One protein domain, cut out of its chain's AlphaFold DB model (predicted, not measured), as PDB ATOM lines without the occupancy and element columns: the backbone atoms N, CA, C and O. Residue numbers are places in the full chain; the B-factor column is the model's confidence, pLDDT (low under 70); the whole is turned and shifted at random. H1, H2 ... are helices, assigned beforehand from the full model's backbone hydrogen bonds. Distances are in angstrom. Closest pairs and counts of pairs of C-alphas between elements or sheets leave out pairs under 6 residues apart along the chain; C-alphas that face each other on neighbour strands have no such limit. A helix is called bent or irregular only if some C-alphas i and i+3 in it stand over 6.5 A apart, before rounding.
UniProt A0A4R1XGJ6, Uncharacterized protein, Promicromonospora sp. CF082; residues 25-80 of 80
ATOM      1  N   ASP A  25       4.021 -22.432  24.144       75.19
ATOM      2  CA  ASP A  25       4.053 -20.978  24.321       75.19
ATOM      3  C   ASP A  25       3.234 -20.515  25.533       75.19
ATOM      4  O   ASP A  25       3.683 -19.703  26.345       75.19
ATOM      5  N   THR A  26       2.048 -21.089  25.722       69.19
ATOM      6  CA  THR A  26       1.191 -20.618  26.800       69.19
ATOM      7  C   THR A  26       1.494 -21.259  28.145       69.19
ATOM      8  O   THR A  26       1.345 -20.621  29.184       69.19
ATOM      9  N   ILE A  27       2.000 -22.491  28.150       73.25
ATOM     10  CA  ILE A  27       2.532 -23.106  29.372       73.25
ATOM     11  C   ILE A  27       3.709 -22.269  29.890       73.25
ATOM     12  O   ILE A  27       3.799 -21.994  31.086       73.25
ATOM     13  N   ILE A  28       4.566 -21.804  28.976       77.38
ATOM     14  CA  ILE A  28       5.715 -20.957  29.295       77.38
ATOM     15  C   ILE A  28       5.248 -19.637  29.909       77.38
ATOM     16  O   ILE A  28       5.680 -19.302  31.008       77.38
ATOM     17  N   THR A  29       4.345 -18.898  29.263       77.38
ATOM     18  CA  THR A  29       3.898 -17.595  29.788       77.38
ATOM     19  C   THR A  29       3.189 -17.720  31.138       77.38
ATOM     20  O   THR A  29       3.520 -16.985  32.066       77.38
ATOM     21  N   THR A  30       2.311 -18.712  31.308       79.06
ATOM     22  CA  THR A  30       1.557 -18.926  32.560       79.06
ATOM     23  C   THR A  30       2.462 -19.286  33.747       79.06
ATOM     24  O   THR A  30       2.134 -18.961  34.886       79.06
ATOM     25  N   ALA A  31       3.614 -19.921  33.499       80.81
ATOM     26  CA  ALA A  31       4.613 -20.233  34.523       80.81
ATOM     27  C   ALA A  31       5.615 -19.088  34.755       80.81
ATOM     28  O   ALA A  31       6.011 -18.824  35.889       80.81
ATOM     29  N   VAL A  32       6.021 -18.380  33.699       84.00
ATOM     30  CA  VAL A  32       7.021 -17.302  33.775       84.00
ATOM     31  C   VAL A  32       6.469 -16.068  34.484       84.00
ATOM     32  O   VAL A  32       7.188 -15.456  35.272       84.00
ATOM     33  N   THR A  33       5.201 -15.705  34.269       84.38
ATOM     34  CA  THR A  33       4.579 -14.541  34.923       84.38
ATOM     35  C   THR A  33       4.636 -14.603  36.458       84.38
ATOM     36  O   THR A  33       5.125 -13.643  37.057       84.38
ATOM     37  N   PRO A  34       4.215 -15.691  37.133       81.56
ATOM     38  CA  PRO A  34       4.331 -15.781  38.587       81.56
ATOM     39  C   PRO A  34       5.781 -15.797  39.083       81.56
ATOM     40  O   PRO A  34       6.058 -15.219  40.132       81.56
ATOM     41  N   ILE A  35       6.724 -16.375  38.328       84.12
ATOM     42  CA  ILE A  35       8.158 -16.325  38.666       84.12
ATOM     43  C   ILE A  35       8.681 -14.887  38.591       84.12
ATOM     44  O   ILE A  35       9.362 -14.432  39.506       84.12
ATOM     45  N   ALA A  36       8.335 -14.136  37.543       85.50
ATOM     46  CA  ALA A  36       8.702 -12.727  37.423       85.50
ATOM     47  C   ALA A  36       8.108 -11.892  38.569       85.50
ATOM     48  O   ALA A  36       8.803 -11.059  39.152       85.50
ATOM     49  N   MET A  37       6.857 -12.169  38.951       83.44
ATOM     50  CA  MET A  37       6.208 -11.560  40.115       83.44
ATOM     51  C   MET A  37       6.960 -11.897  41.413       83.44
ATOM     52  O   MET A  37       7.205 -11.018  42.234       83.44
ATOM     53  N   MET A  38       7.384 -13.153  41.586       81.81
ATOM     54  CA  MET A  38       8.184 -13.594  42.732       81.81
ATOM     55  C   MET A  38       9.519 -12.864  42.808       81.81
ATOM     56  O   MET A  38       9.875 -12.367  43.872       81.81
ATOM     57  N   LEU A  39      10.234 -12.760  41.689       82.56
ATOM     58  CA  LEU A  39      11.503 -12.042  41.623       82.56
ATOM     59  C   LEU A  39      11.316 -10.555  41.934       82.56
ATOM     60  O   LEU A  39      12.086 -10.005  42.715       82.56
ATOM     61  N   LEU A  40      10.266  -9.920  41.405       83.25
ATOM     62  CA  LEU A  40       9.914  -8.541  41.744       83.25
ATOM     63  C   LEU A  40       9.700  -8.390  43.257       83.25
ATOM     64  O   LEU A  40      10.332  -7.556  43.897       83.25
ATOM     65  N   PHE A  41       8.851  -9.217  43.861       74.81
ATOM     66  CA  PHE A  41       8.568  -9.092  45.286       74.81
ATOM     67  C   PHE A  41       9.762  -9.436  46.174       74.81
ATOM     68  O   PHE A  41       9.983  -8.731  47.151       74.81
ATOM     69  N   VAL A  42      10.565 -10.450  45.852       75.31
ATOM     70  CA  VAL A  42      11.733 -10.829  46.665       75.31
ATOM     71  C   VAL A  42      12.883  -9.832  46.512       75.31
ATOM     72  O   VAL A  42      13.454  -9.422  47.518       75.31
ATOM     73  N   TYR A  43      13.219  -9.411  45.290       74.50
ATOM     74  CA  TYR A  43      14.389  -8.557  45.049       74.50
ATOM     75  C   TYR A  43      14.078  -7.061  45.138       74.50
ATOM     76  O   TYR A  43      14.878  -6.318  45.700       74.50
ATOM     77  N   VAL A  44      12.933  -6.604  44.620       75.69
ATOM     78  CA  VAL A  44      12.576  -5.173  44.622       75.69
ATOM     79  C   VAL A  44      11.946  -4.779  45.954       75.69
ATOM     80  O   VAL A  44      12.384  -3.817  46.577       75.69
ATOM     81  N   PHE A  45      10.947  -5.533  46.420       68.19
ATOM     82  CA  PHE A  45      10.269  -5.224  47.683       68.19
ATOM     83  C   PHE A  45      10.967  -5.853  48.900       68.19
ATOM     84  O   PHE A  45      11.090  -5.201  49.933       68.19
ATOM     85  N   GLY A  46      11.503  -7.070  48.789       64.06
ATOM     86  CA  GLY A  46      12.202  -7.753  49.883       64.06
ATOM     87  C   GLY A  46      13.561  -7.144  50.242       64.06
ATOM     88  O   GLY A  46      13.979  -7.250  51.388       64.06
ATOM     89  N   GLY A  47      14.215  -6.431  49.318       63.00
ATOM     90  CA  GLY A  47      15.421  -5.648  49.618       63.00
ATOM     91  C   GLY A  47      15.159  -4.402  50.479       63.00
ATOM     92  O   GLY A  47      16.067  -3.926  51.156       63.00
ATOM     93  N   ALA A  48      13.922  -3.889  50.487       58.94
ATOM     94  CA  ALA A  48      13.503  -2.741  51.296       58.94
ATOM     95  C   ALA A  48      12.801  -3.147  52.607       58.94
ATOM     96  O   ALA A  48      12.708  -2.344  53.537       58.94
ATOM     97  N   ILE A  49      12.310  -4.387  52.698       57.44
ATOM     98  CA  ILE A  49      11.556  -4.898  53.847       57.44
ATOM     99  C   ILE A  49      12.486  -5.742  54.730       57.44
ATOM    100  O   ILE A  49      12.757  -6.907  54.456       57.44
ATOM    101  N   ASN A  50      12.948  -5.157  55.836       54.94
ATOM    102  CA  ASN A  50      13.651  -5.877  56.899       54.94
ATOM    103  C   ASN A  50      12.624  -6.632  57.765       54.94
ATOM    104  O   ASN A  50      12.039  -6.061  58.683       54.94
ATOM    105  N   THR A  51      12.372  -7.914  57.491       55.56
ATOM    106  CA  THR A  51      11.390  -8.739  58.231       55.56
ATOM    107  C   THR A  51      11.842  -9.201  59.629       55.56
ATOM    108  O   THR A  51      11.268 -10.135  60.190       55.56
ATOM    109  N   GLY A  52      12.843  -8.568  60.245       64.50
ATOM    110  CA  GLY A  52      13.387  -9.032  61.526       64.50
ATOM    111  C   GLY A  52      14.031 -10.422  61.395       64.50
ATOM    112  O   GLY A  52      14.856 -10.634  60.514       64.50
ATOM    113  N   THR A  53      13.674 -11.380  62.259       56.59
ATOM    114  CA  THR A  53      14.293 -12.724  62.339       56.59
ATOM    115  C   THR A  53      13.771 -13.751  61.322       56.59
ATOM    116  O   THR A  53      14.314 -14.854  61.241       56.59
ATOM    117  N   GLY A  54      12.729 -13.432  60.547       61.22
ATOM    118  CA  GLY A  54      12.120 -14.344  59.571       61.22
ATOM    119  C   GLY A  54      12.460 -13.982  58.127       61.22
ATOM    120  O   GLY A  54      12.458 -12.811  57.768       61.22
ATOM    121  N   SER A  55      12.708 -14.976  57.268       67.44
ATOM    122  CA  SER A  55      12.905 -14.751  55.827       67.44
ATOM    123  C   SER A  55      11.589 -14.326  55.160       67.44
ATOM    124  O   SER A  55      10.636 -15.106  55.134       67.44
ATOM    125  N   TYR A  56      11.541 -13.118  54.585       68.00
ATOM    126  CA  TYR A  56      10.399 -12.587  53.817       68.00
ATOM    127  C   TYR A  56       9.926 -13.542  52.707       68.00
ATOM    128  O   TYR A  56       8.733 -13.638  52.413       68.00
ATOM    129  N   VAL A  57      10.851 -14.333  52.153       69.38
ATOM    130  CA  VAL A  57      10.560 -15.370  51.155       69.38
ATOM    131  C   VAL A  57       9.569 -16.406  51.693       69.38
ATOM    132  O   VAL A  57       8.647 -16.781  50.977       69.38
ATOM    133  N   ASN A  58       9.694 -16.826  52.955       72.19
ATOM    134  CA  ASN A  58       8.833 -17.864  53.539       72.19
ATOM    135  C   ASN A  58       7.382 -17.401  53.730       72.19
ATOM    136  O   ASN A  58       6.471 -18.223  53.710       72.19
ATOM    137  N   TYR A  59       7.163 -16.095  53.893       77.94
ATOM    138  CA  TYR A  59       5.822 -15.517  53.963       77.94
ATOM    139  C   TYR A  59       5.177 -15.407  52.575       77.94
ATOM    140  O   TYR A  59       3.994 -15.690  52.399       77.94
ATOM    141  N   LEU A  60       5.966 -15.020  51.573       76.19
ATOM    142  CA  LEU A  60       5.475 -14.712  50.234       76.19
ATOM    143  C   LEU A  60       5.271 -15.960  49.355       76.19
ATOM    144  O   LEU A  60       4.348 -16.009  48.537       76.19
ATOM    145  N   LEU A  61       6.119 -16.978  49.538       79.00
ATOM    146  CA  LEU A  61       6.123 -18.230  48.775       79.00
ATOM    147  C   LEU A  61       4.728 -18.887  48.660       79.00
ATOM    148  O   LEU A  61       4.301 -19.131  47.530       79.00
ATOM    149  N   PRO A  62       3.977 -19.150  49.752       83.31
ATOM    150  CA  PRO A  62       2.674 -19.813  49.646       83.31
ATOM    151  C   PRO A  62       1.632 -18.999  48.865       83.31
ATOM    152  O   PRO A  62       0.832 -19.581  48.131       83.31
ATOM    153  N   GLY A  63       1.653 -17.664  48.961       83.88
ATOM    154  CA  GLY A  63       0.729 -16.801  48.218       83.88
ATOM    155  C   GLY A  63       0.966 -16.855  46.709       83.88
ATOM    156  O   GLY A  63       0.027 -16.985  45.924       83.88
ATOM    157  N   ILE A  64       2.233 -16.838  46.292       82.62
ATOM    158  CA  ILE A  64       2.601 -16.942  44.876       82.62
ATOM    159  C   ILE A  64       2.304 -18.335  44.326       82.62
ATOM    160  O   ILE A  64       1.819 -18.453  43.199       82.62
ATOM    161  N   LEU A  65       2.532 -19.390  45.111       84.12
ATOM    162  CA  LEU A  65       2.158 -20.752  44.725       84.12
ATOM    163  C   LEU A  65       0.649 -20.869  44.475       84.12
ATOM    164  O   LEU A  65       0.250 -21.419  43.450       84.12
ATOM    165  N   LEU A  66      -0.185 -20.286  45.344       87.50
ATOM    166  CA  LEU A  66      -1.637 -20.235  45.140       87.50
ATOM    167  C   LEU A  66      -2.017 -19.519  43.842       87.50
ATOM    168  O   LEU A  66      -2.817 -20.048  43.073       87.50
ATOM    169  N   ILE A  67      -1.424 -18.355  43.568       84.69
ATOM    170  CA  ILE A  67      -1.682 -17.592  42.333       84.69
ATOM    171  C   ILE A  67      -1.248 -18.392  41.098       84.69
ATOM    172  O   ILE A  67      -1.956 -18.411  40.094       84.69
ATOM    173  N   THR A  68      -0.116 -19.092  41.177       85.25
ATOM    174  CA  THR A  68       0.418 -19.913  40.080       85.25
ATOM    175  C   THR A  68      -0.518 -21.078  39.761       85.25
ATOM    176  O   THR A  68      -0.864 -21.301  38.602       85.25
ATOM    177  N   ILE A  69      -0.979 -21.789  40.794       85.44
ATOM    178  CA  ILE A  69      -1.925 -22.903  40.660       85.44
ATOM    179  C   ILE A  69      -3.269 -22.398  40.125       85.44
ATOM    180  O   ILE A  69      -3.794 -22.957  39.165       85.44
ATOM    181  N   ALA A  70      -3.808 -21.319  40.699       84.81
ATOM    182  CA  ALA A  70      -5.076 -20.736  40.267       84.81
ATOM    183  C   ALA A  70      -5.025 -20.266  38.806       84.81
ATOM    184  O   ALA A  70      -5.956 -20.531  38.050       84.81
ATOM    185  N   SER A  71      -3.924 -19.635  38.391       80.62
ATOM    186  CA  SER A  71      -3.701 -19.215  37.003       80.62
ATOM    187  C   SER A  71      -3.653 -20.410  36.043       80.62
ATOM    188  O   SER A  71      -4.314 -20.399  35.005       80.62
ATOM    189  N   GLY A  72      -2.959 -21.493  36.416       79.69
ATOM    190  CA  GLY A  72      -2.921 -22.727  35.623       79.69
ATOM    191  C   GLY A  72      -4.290 -23.408  35.483       79.69
ATOM    192  O   GLY A  72      -4.652 -23.872  34.396       79.69
ATOM    193  N   ILE A  73      -5.088 -23.421  36.555       82.38
ATOM    194  CA  ILE A  73      -6.465 -23.939  36.530       82.38
ATOM    195  C   ILE A  73      -7.350 -23.053  35.648       82.38
ATOM    196  O   ILE A  73      -8.066 -23.570  34.793       82.38
ATOM    197  N   ALA A  74      -7.280 -21.730  35.814       79.31
ATOM    198  CA  ALA A  74      -8.057 -20.777  35.025       79.31
ATOM    199  C   ALA A  74      -7.752 -20.904  33.529       79.31
ATOM    200  O   ALA A  74      -8.670 -20.909  32.717       79.31
ATOM    201  N   TYR A  75      -6.483 -21.083  33.166       71.62
ATOM    202  CA  TYR A  75      -6.082 -21.304  31.782       71.62
ATOM    203  C   TYR A  75      -6.706 -22.571  31.184       71.62
ATOM    204  O   TYR A  75      -7.223 -22.547  30.067       71.62
ATOM    205  N   THR A  76      -6.712 -23.657  31.958       73.00
ATOM    206  CA  THR A  76      -7.366 -24.913  31.571       73.00
ATOM    207  C   THR A  76      -8.880 -24.716  31.425       73.00
ATOM    208  O   THR A  76      -9.468 -25.192  30.468       73.00
ATOM    209  N   ALA A  77      -9.520 -23.969  32.327       75.38
ATOM    210  CA  ALA A  77     -10.966 -23.743  32.301       75.38
ATOM    211  C   ALA A  77     -11.443 -22.769  31.206       75.38
ATOM    212  O   ALA A  77     -12.582 -22.870  30.767       75.38
ATOM    213  N   TYR A  78     -10.613 -21.801  30.800       68.06
ATOM    214  CA  TYR A  78     -10.987 -20.782  29.808       68.06
ATOM    215  C   TYR A  78     -10.652 -21.160  28.366       68.06
ATOM    216  O   TYR A  78     -11.224 -20.577  27.445       68.06
ATOM    217  N   ARG A  79      -9.674 -22.048  28.150       62.00
ATOM    218  CA  ARG A  79      -9.145 -22.343  26.808       62.00
ATOM    219  C   ARG A  79      -9.429 -23.763  26.310       62.00
ATOM    220  O   ARG A  79      -9.196 -24.016  25.128       62.00
ATOM    221  N   LEU A  80      -9.917 -24.663  27.165       56.81
ATOM    222  CA  LEU A  80     -10.548 -25.933  26.767       56.81
ATOM    223  C   LEU A  80     -12.062 -25.818  26.856       56.81
ATOM    224  O   LEU A  80     -12.718 -26.496  26.036       56.81
TER     225      LEU A  80
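This is residues 25 to 80 of the 80 residues of an uncharacterized protein of Promicromonospora sp. CF082 (UniProt A0A4R1XGJ6). You are looking at a long helical hairpin, two helices side by side and running opposite ways, with a loop of residues 46 to 55 joining them at one end of a rod. From the first printed residue, H1 leads to that loop, and H2 folds back beside H1 toward the other end. The printed part has 56 residues with two named helices, H1 then H2, and no named strand: the class is all helix. The whole is loose, with a radius of gyration of the C-alphas of 13.6 A, and spans 45 by 17 by 10 A.

Start with H1, residues 25 to 45, and set it beside H2, residues 56 to 79: they touch, with 11 pairs of C-alphas within 8 A. Look for their closest C-alphas at Pro 34 and Thr 68, 5.9 A apart. Their lines stand at a shallow tilt of 23 degrees, opposite ways, and their centres are 10.4 A apart. The two form a helical hairpin, joined by a short link of 10 residues. Along the backbones, 15 of 17 O i to N i+4 pairs in H1 and 18 of 20 in H2 are within hydrogen-bond range.

Find C-alpha 25 at (4.053, -20.978, 24.321); from there H1 runs 28.9 A to C-alpha 45 at (10.269, -5.224, 47.683). It is neither bent nor irregular, but only just: C-alphas 31 and 34 are 6.0 A apart. Pick up H2 at C-alpha 56, (10.399, -12.587, 53.817), and go 34.7 A to C-alpha 79. H2 is only just irregular, with C-alphas 59 and 62 6.9 A apart.

The two C-alphas farthest apart are those of Gly 52 and Leu 80, 45.5 A. The printed part has no cut and ends at residue 80, the chain's last. Mean pLDDT of the printed part is 74.8; look for values under 70 at residue 26, residues 45 to 57 and residues 78 to 80.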